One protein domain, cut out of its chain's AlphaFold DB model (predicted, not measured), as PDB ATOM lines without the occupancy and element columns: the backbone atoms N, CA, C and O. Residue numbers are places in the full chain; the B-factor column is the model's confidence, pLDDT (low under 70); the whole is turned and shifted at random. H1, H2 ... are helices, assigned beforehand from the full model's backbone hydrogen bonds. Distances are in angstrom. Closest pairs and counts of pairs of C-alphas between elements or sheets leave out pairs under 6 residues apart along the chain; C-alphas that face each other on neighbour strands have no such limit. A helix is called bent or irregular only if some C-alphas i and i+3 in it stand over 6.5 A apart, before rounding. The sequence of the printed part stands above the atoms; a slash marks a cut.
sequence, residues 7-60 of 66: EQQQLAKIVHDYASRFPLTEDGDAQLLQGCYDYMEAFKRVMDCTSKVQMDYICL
ATOM      1  N   GLU A   7      34.486 -10.176 -16.981       88.81
ATOM      2  CA  GLU A   7      35.129 -10.672 -18.196       88.81
ATOM      3  C   GLU A   7      36.614 -10.970 -17.967       88.81
ATOM      4  O   GLU A   7      37.075 -12.069 -18.265       88.81
ATOM      5  N   GLN A   8      37.356 -10.047 -17.348       87.19
ATOM      6  CA  GLN A   8      38.770 -10.259 -17.029       87.19
ATOM      7  C   GLN A   8      38.973 -11.465 -16.104       87.19
ATOM      8  O   GLN A   8      39.906 -12.241 -16.302       87.19
ATOM      9  N   GLN A   9      38.087 -11.666 -15.124       91.25
ATOM     10  CA  GLN A   9      38.132 -12.834 -14.239       91.25
ATOM     11  C   GLN A   9      37.864 -14.141 -14.992       91.25
ATOM     12  O   GLN A   9      38.553 -15.137 -14.768       91.25
ATOM     13  N   GLN A  10      36.879 -14.150 -15.893       90.94
ATOM     14  CA  GLN A  10      36.563 -15.322 -16.708       90.94
ATOM     15  C   GLN A  10      37.709 -15.672 -17.660       90.94
ATOM     16  O   GLN A  10      38.116 -16.832 -17.712       90.94
ATOM     17  N   LEU A  11      38.276 -14.678 -18.347       88.19
ATOM     18  CA  LEU A  11      39.420 -14.869 -19.238       88.19
ATOM     19  C   LEU A  11      40.647 -15.377 -18.471       88.19
ATOM     20  O   LEU A  11      41.259 -16.362 -18.880       88.19
ATOM     21  N   ALA A  12      40.961 -14.779 -17.318       88.25
ATOM     22  CA  ALA A  12      42.065 -15.228 -16.473       88.25
ATOM     23  C   ALA A  12      41.883 -16.681 -16.008       88.25
ATOM     24  O   ALA A  12      42.842 -17.452 -16.010       88.25
ATOM     25  N   LYS A  13      40.651 -17.079 -15.659       92.06
ATOM     26  CA  LYS A  13      40.341 -18.462 -15.291       92.06
ATOM     27  C   LYS A  13      40.549 -19.426 -16.461       92.06
ATOM     28  O   LYS A  13      41.160 -20.468 -16.265       92.06
ATOM     29  N   ILE A  14      40.097 -19.078 -17.666       91.81
ATOM     30  CA  ILE A  14      40.291 -19.911 -18.865       91.81
ATOM     31  C   ILE A  14      41.783 -20.126 -19.137       91.81
ATOM     32  O   ILE A  14      42.210 -21.258 -19.359       91.81
ATOM     33  N   VAL A  15      42.580 -19.053 -19.078       89.19
ATOM     34  CA  VAL A  15      44.035 -19.128 -19.271       89.19
ATOM     35  C   VAL A  15      44.683 -19.990 -18.187       89.19
ATOM     36  O   VAL A  15      45.505 -20.847 -18.504       89.19
ATOM     37  N   HIS A  16      44.286 -19.818 -16.923       91.81
ATOM     38  CA  HIS A  16      44.788 -20.624 -15.811       91.81
ATOM     39  C   HIS A  16      44.461 -22.114 -15.977       91.81
ATOM     40  O   HIS A  16      45.370 -22.936 -15.922       91.81
ATOM     41  N   ASP A  17      43.195 -22.452 -16.243       93.81
ATOM     42  CA  ASP A  17      42.712 -23.830 -16.414       93.81
ATOM     43  C   ASP A  17      43.332 -24.524 -17.644       93.81
ATOM     44  O   ASP A  17      43.367 -25.756 -17.727       93.81
ATOM     45  N   TYR A  18      43.772 -23.749 -18.641       90.38
ATOM     46  CA  TYR A  18      44.532 -24.254 -19.783       90.38
ATOM     47  C   TYR A  18      45.996 -24.501 -19.408       90.38
ATOM     48  O   TYR A  18      46.487 -25.614 -19.584       90.38
ATOM     49  N   ALA A  19      46.670 -23.498 -18.838       90.75
ATOM     50  CA  ALA A  19      48.077 -23.584 -18.455       90.75
ATOM     51  C   ALA A  19      48.335 -24.666 -17.393       90.75
ATOM     52  O   ALA A  19      49.338 -25.371 -17.462       90.75
ATOM     53  N   SER A  20      47.403 -24.872 -16.459       93.62
ATOM     54  CA  SER A  20      47.514 -25.877 -15.394       93.62
ATOM     55  C   SER A  20      47.509 -27.327 -15.891       93.62
ATOM     56  O   SER A  20      47.741 -28.242 -15.104       93.62
ATOM     57  N   ARG A  21      47.198 -27.563 -17.172       94.12
ATOM     58  CA  ARG A  21      47.236 -28.898 -17.791       94.12
ATOM     59  C   ARG A  21      48.657 -29.346 -18.116       94.12
ATOM     60  O   ARG A  21      48.867 -30.537 -18.331       94.12
ATOM     61  N   PHE A  22      49.603 -28.413 -18.163       93.25
ATOM     62  CA  PHE A  22      50.985 -28.681 -18.527       93.25
ATOM     63  C   PHE A  22      51.864 -28.756 -17.269       93.25
ATOM     64  O   PHE A  22      51.681 -27.971 -16.335       93.25
ATOM     65  N   PRO A  23      52.809 -29.710 -17.204       93.19
ATOM     66  CA  PRO A  23      53.749 -29.794 -16.093       93.19
ATOM     67  C   PRO A  23      54.748 -28.632 -16.138       93.19
ATOM     68  O   PRO A  23      55.193 -28.241 -17.213       93.19
ATOM     69  N   LEU A  24      55.162 -28.132 -14.970       91.75
ATOM     70  CA  LEU A  24      56.175 -27.073 -14.833       91.75
ATOM     71  C   LEU A  24      57.583 -27.616 -15.137       91.75
ATOM     72  O   LEU A  24      58.370 -27.903 -14.235       91.75
ATOM     73  N   THR A  25      57.855 -27.830 -16.419       95.81
ATOM     74  CA  THR A  25      59.074 -28.423 -16.987       95.81
ATOM     75  C   THR A  25      59.324 -27.806 -18.358       95.81
ATOM     76  O   THR A  25      58.367 -27.364 -18.987       95.81
ATOM     77  N   GLU A  26      60.554 -27.850 -18.871       94.50
ATOM     78  CA  GLU A  26      60.875 -27.292 -20.198       94.50
ATOM     79  C   GLU A  26      59.987 -27.866 -21.320       94.50
ATOM     80  O   GLU A  26      59.490 -27.115 -22.158       94.50
ATOM     81  N   ASP A  27      59.708 -29.174 -21.302       94.75
ATOM     82  CA  ASP A  27      58.814 -29.814 -22.280       94.75
ATOM     83  C   ASP A  27      57.351 -29.367 -22.127       94.75
ATOM     84  O   ASP A  27      56.629 -29.225 -23.116       94.75
ATOM     85  N   GLY A  28      56.893 -29.161 -20.890       93.88
ATOM     86  CA  GLY A  28      55.549 -28.659 -20.606       93.88
ATOM     87  C   GLY A  28      55.380 -27.196 -21.011       93.88
ATOM     88  O   GLY A  28      54.372 -26.847 -21.625       93.88
ATOM     89  N   ASP A  29      56.396 -26.368 -20.766       92.25
ATOM     90  CA  ASP A  29      56.444 -24.975 -21.206       92.25
ATOM     91  C   ASP A  29      56.457 -24.886 -22.738       92.25
ATOM     92  O   ASP A  29      55.733 -24.077 -23.319       92.25
ATOM     93  N   ALA A  30      57.206 -25.763 -23.416       94.00
ATOM     94  CA  ALA A  30      57.204 -25.848 -24.875       94.00
ATOM     95  C   ALA A  30      55.822 -26.231 -25.434       94.00
ATOM     96  O   ALA A  30      55.371 -25.633 -26.411       94.00
ATOM     97  N   GLN A  31      55.120 -27.180 -24.807       92.94
ATOM     98  CA  GLN A  31      53.761 -27.569 -25.210       92.94
ATOM     99  C   GLN A  31      52.737 -26.454 -24.974       92.94
ATOM    100  O   GLN A  31      51.898 -26.202 -25.841       92.94
ATOM    101  N   LEU A  32      52.829 -25.760 -23.837       91.94
ATOM    102  CA  LEU A  32      52.005 -24.591 -23.539       91.94
ATOM    103  C   LEU A  32      52.219 -23.492 -24.587       91.94
ATOM    104  O   LEU A  32      51.256 -22.958 -25.137       91.94
ATOM    105  N   LEU A  33      53.479 -23.170 -24.889       90.62
ATOM    106  CA  LEU A  33      53.831 -22.171 -25.897       90.62
ATOM    107  C   LEU A  33      53.335 -22.575 -27.284       90.62
ATOM    108  O   LEU A  33      52.739 -21.745 -27.966       90.62
ATOM    109  N   GLN A  34      53.527 -23.831 -27.689       90.19
ATOM    110  CA  GLN A  34      53.048 -24.329 -28.977       90.19
ATOM    111  C   GLN A  34      51.535 -24.140 -29.116       90.19
ATOM    112  O   GLN A  34      51.080 -23.569 -30.102       90.19
ATOM    113  N   GLY A  35      50.763 -24.525 -28.099       87.69
ATOM    114  CA  GLY A  35      49.315 -24.340 -28.115       87.69
ATOM    115  C   GLY A  35      48.884 -22.870 -28.168       87.69
ATOM    116  O   GLY A  35      47.913 -22.538 -28.844       87.69
ATOM    117  N   CYS A  36      49.633 -21.960 -27.535       86.31
ATOM    118  CA  CYS A  36      49.429 -20.516 -27.696       86.31
ATOM    119  C   CYS A  36      49.719 -20.046 -29.137       86.31
ATOM    120  O   CYS A  36      48.982 -19.216 -29.675       86.31
ATOM    121  N   TYR A  37      50.763 -20.580 -29.777       88.00
ATOM    122  CA  TYR A  37      51.132 -20.245 -31.156       88.00
ATOM    123  C   TYR A  37      50.150 -20.784 -32.200       88.00
ATOM    124  O   TYR A  37      49.938 -20.119 -33.215       88.00
ATOM    125  N   ASP A  38      49.502 -21.921 -31.952       87.50
ATOM    126  CA  ASP A  38      48.531 -22.505 -32.886       87.50
ATOM    127  C   ASP A  38      47.374 -21.530 -33.195       87.50
ATOM    128  O   ASP A  38      46.896 -21.439 -34.330       87.50
ATOM    129  N   TYR A  39      46.967 -20.713 -32.216       82.38
ATOM    130  CA  TYR A  39      45.949 -19.676 -32.418       82.38
ATOM    131  C   TYR A  39      46.477 -18.430 -33.141       82.38
ATOM    132  O   TYR A  39      45.706 -17.752 -33.828       82.38
ATOM    133  N   MET A  40      47.779 -18.133 -33.053       87.19
ATOM    134  CA  MET A  40      48.374 -16.993 -33.761       87.19
ATOM    135  C   MET A  40      48.302 -17.154 -35.278       87.19
ATOM    136  O   MET A  40      48.103 -16.166 -35.986       87.19
ATOM    137  N   GLU A  41      48.444 -18.377 -35.793       87.31
ATOM    138  CA  GLU A  41      48.334 -18.621 -37.231       87.31
ATOM    139  C   GLU A  41      46.914 -18.336 -37.734       87.31
ATOM    140  O   GLU A  41      46.737 -17.637 -38.736       87.31
ATOM    141  N   ALA A  42      45.898 -18.830 -37.022       87.75
ATOM    142  CA  ALA A  42      44.502 -18.569 -37.354       87.75
ATOM    143  C   ALA A  42      44.192 -17.065 -37.310       87.75
ATOM    144  O   ALA A  42      43.632 -16.527 -38.267       87.75
ATOM    145  N   PHE A  43      44.631 -16.374 -36.252       87.94
ATOM    146  CA  PHE A  43      44.475 -14.926 -36.119       87.94
ATOM    147  C   PHE A  43      45.132 -14.174 -37.285       87.94
ATOM    148  O   PHE A  43      44.496 -13.343 -37.934       87.94
ATOM    149  N   LYS A  44      46.387 -14.509 -37.607       89.56
ATOM    150  CA  LYS A  44      47.127 -13.905 -38.721       89.56
ATOM    151  C   LYS A  44      46.424 -14.125 -40.057       89.56
ATOM    152  O   LYS A  44      46.274 -13.174 -40.816       89.56
ATOM    153  N   ARG A  45      45.956 -15.343 -40.343       91.38
ATOM    154  CA  ARG A  45      45.236 -15.642 -41.591       91.38
ATOM    155  C   ARG A  45      43.963 -14.815 -41.725       91.38
ATOM    156  O   ARG A  45      43.701 -14.305 -42.808       91.38
ATOM    157  N   VAL A  46      43.195 -14.653 -40.647       91.88
ATOM    158  CA  VAL A  46      42.006 -13.790 -40.663       91.88
ATOM    159  C   VAL A  46      42.408 -12.341 -40.944       91.88
ATOM    160  O   VAL A  46      41.821 -11.732 -41.832       91.88
ATOM    161  N   MET A  47      43.438 -11.810 -40.278       89.88
ATOM    162  CA  MET A  47      43.933 -10.447 -40.528       89.88
ATOM    163  C   MET A  47      44.431 -10.244 -41.968       89.88
ATOM    164  O   MET A  47      44.163  -9.207 -42.566       89.88
ATOM    165  N   ASP A  48      45.125 -11.233 -42.540       93.44
ATOM    166  CA  ASP A  48      45.694 -11.155 -43.893       93.44
ATOM    167  C   ASP A  48      44.613 -11.301 -44.988       93.44
ATOM    168  O   ASP A  48      44.788 -10.814 -46.106       93.44
ATOM    169  N   CYS A  49      43.497 -11.979 -44.690       92.81
ATOM    170  CA  CYS A  49      42.477 -12.358 -45.677       92.81
ATOM    171  C   CYS A  49      41.152 -11.587 -45.563       92.81
ATOM    172  O   CYS A  49      40.226 -11.862 -46.330       92.81
ATOM    173  N   THR A  50      41.021 -10.647 -44.626       95.25
ATOM    174  CA  THR A  50      39.784  -9.877 -44.426       95.25
ATOM    175  C   THR A  50      39.945  -8.420 -44.839       95.25
ATOM    176  O   THR A  50      40.957  -7.764 -44.605       95.25
ATOM    177  N   SER A  51      38.907  -7.884 -45.475       95.44
ATOM    178  CA  SER A  51      38.763  -6.443 -45.680       95.44
ATOM    179  C   SER A  51      38.272  -5.760 -44.403       95.44
ATOM    180  O   SER A  51      37.670  -6.395 -43.539       95.44
ATOM    181  N   LYS A  52      38.427  -4.434 -44.323       92.88
ATOM    182  CA  LYS A  52      37.956  -3.634 -43.182       92.88
ATOM    183  C   LYS A  52      36.491  -3.911 -42.811       92.88
ATOM    184  O   LYS A  52      36.204  -4.152 -41.651       92.88
ATOM    185  N   VAL A  53      35.588  -3.963 -43.794       96.31
ATOM    186  CA  VAL A  53      34.151  -4.209 -43.551       96.31
ATOM    187  C   VAL A  53      33.900  -5.608 -42.978       96.31
ATOM    188  O   VAL A  53      33.070  -5.777 -42.090       96.31
ATOM    189  N   GLN A  54      34.620  -6.623 -43.469       95.25
ATOM    190  CA  GLN A  54      34.530  -7.981 -42.923       95.25
ATOM    191  C   GLN A  54      35.089  -8.040 -41.501       95.25
ATOM    192  O   GLN A  54      34.533  -8.736 -40.656       95.25
ATOM    193  N   MET A  55      36.149  -7.282 -41.233       92.94
ATOM    194  CA  MET A  55      36.761  -7.228 -39.916       92.94
ATOM    195  C   MET A  55      35.876  -6.517 -38.891       92.94
ATOM    196  O   MET A  55      35.686  -7.035 -37.792       92.94
ATOM    197  N   ASP A  56      35.237  -5.415 -39.283       93.62
ATOM    198  CA  ASP A  56      34.236  -4.721 -38.468       93.62
ATOM    199  C   ASP A  56      33.081  -5.674 -38.098       93.62
ATOM    200  O   ASP A  56      32.644  -5.721 -36.948       93.62
ATOM    201  N   TYR A  57      32.626  -6.503 -39.045       94.12
ATOM    202  CA  TYR A  57      31.606  -7.520 -38.779       94.12
ATOM    203  C   TYR A  57      32.082  -8.603 -37.797       94.12
ATOM    204  O   TYR A  57      31.339  -8.968 -36.887       94.12
ATOM    205  N   ILE A  58      33.315  -9.100 -37.942       92.12
ATOM    206  CA  ILE A  58      33.902 -10.097 -37.029       92.12
ATOM    207  C   ILE A  58      33.947  -9.560 -35.595       92.12
ATOM    208  O   ILE A  58      33.545 -10.270 -34.677       92.12
ATOM    209  N   CYS A  59      34.347  -8.301 -35.406       90.38
ATOM    210  CA  CYS A  59      34.421  -7.678 -34.081       90.38
ATOM    211  C   CYS A  59      33.042  -7.514 -33.430       90.38
ATOM    212  O   CYS A  59      32.904  -7.658 -32.220       90.38
ATOM    213  N   LEU A  60      32.001  -7.252 -34.230       90.81
ATOM    214  CA  LEU A  60      30.624  -7.200 -33.731       90.81
ATOM    215  C   LEU A  60      30.115  -8.574 -33.278       90.81
ATOM    216  O   LEU A  60      29.364  -8.655 -32.309       90.81
TER     217      LEU A  60
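AT A GLANCE: This is residues 7 to 60 of the 66 residues of an uncharacterized protein of Escherichia coli (UniProt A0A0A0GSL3). One long straight helix, H2, makes the long side of a flat, open bracket, and the two shorter helices, H1 and H3, turn back from its opposite ends towards each other on one side of it, at a slant, with an empty gap between them. The three helices form no packed core: residues 7 to 17 of H1 stick out, and residues 37 to 45 of H2 stand free. The printed part has 54 residues with three named helices, in the order H1, H2, H3, and no named strand; the class is all helix. The whole is only just loose, close to extended, with a radius of gyration of the C-alphas of 15.0 A, and its C-alphas span 43 by 25 by 9 A.

HOW THE PARTS SIT: The longest helix, H2, residues 26 to 49, touches no helix, but is near both of the others. H1, residues 7 to 19, is close to H2 but not clearly touching it, with 1 pair of C-alphas within 8 A. The closest C-alphas of these two are those of Ala 19 and Leu 32, 6.5 A apart. H1 and H2 run opposite ways at a steep tilt of 51 degrees, and their centres are 17.0 A apart. H3, residues 52 to 60, is also close to H2 but not clearly touching, again with 1 pair of C-alphas within 8 A. The closest C-alphas here are those of Met 47 and Met 55, 7.9 A apart. H2 and H3 run opposite ways at a steep tilt of 53 degrees, with 22.1 A from centre to centre. H1 and H3 are apart. In H1 and H3 each backbone O of residue i is within hydrogen-bond range of the N of residue i+4 inside the helix; in H2 this holds for 17 of 20 pairs.

IN THESE COORDINATES: H2 measures 34.8 A from its first to its last C-alpha, from Glu 26 at (60.875, -27.292, -20.198) to Cys 49 at (42.477, -12.358, -45.677). H1, 13 residues, measures 18.3 A and begins with C-alpha 7 at (35.129, -10.672, -18.196). H3, 9 residues, measures 12.5 A and ends with C-alpha 60 at (30.624, -7.200, -33.731). No helix is bent.

THE WHOLE: The two C-alphas farthest apart are those of Thr 25 and Val 53, at 43.7 A, while those of Glu 7 and Leu 60, the first and last printed, are 16.5 A apart. The printed part has no cut. The link from H1 to H2, of 6 residues, is short, the link from H2 to H3, of 2 residues, is tight, and no link is long. The mean pLDDT of the printed part is 91.3, and no printed residue is under 70.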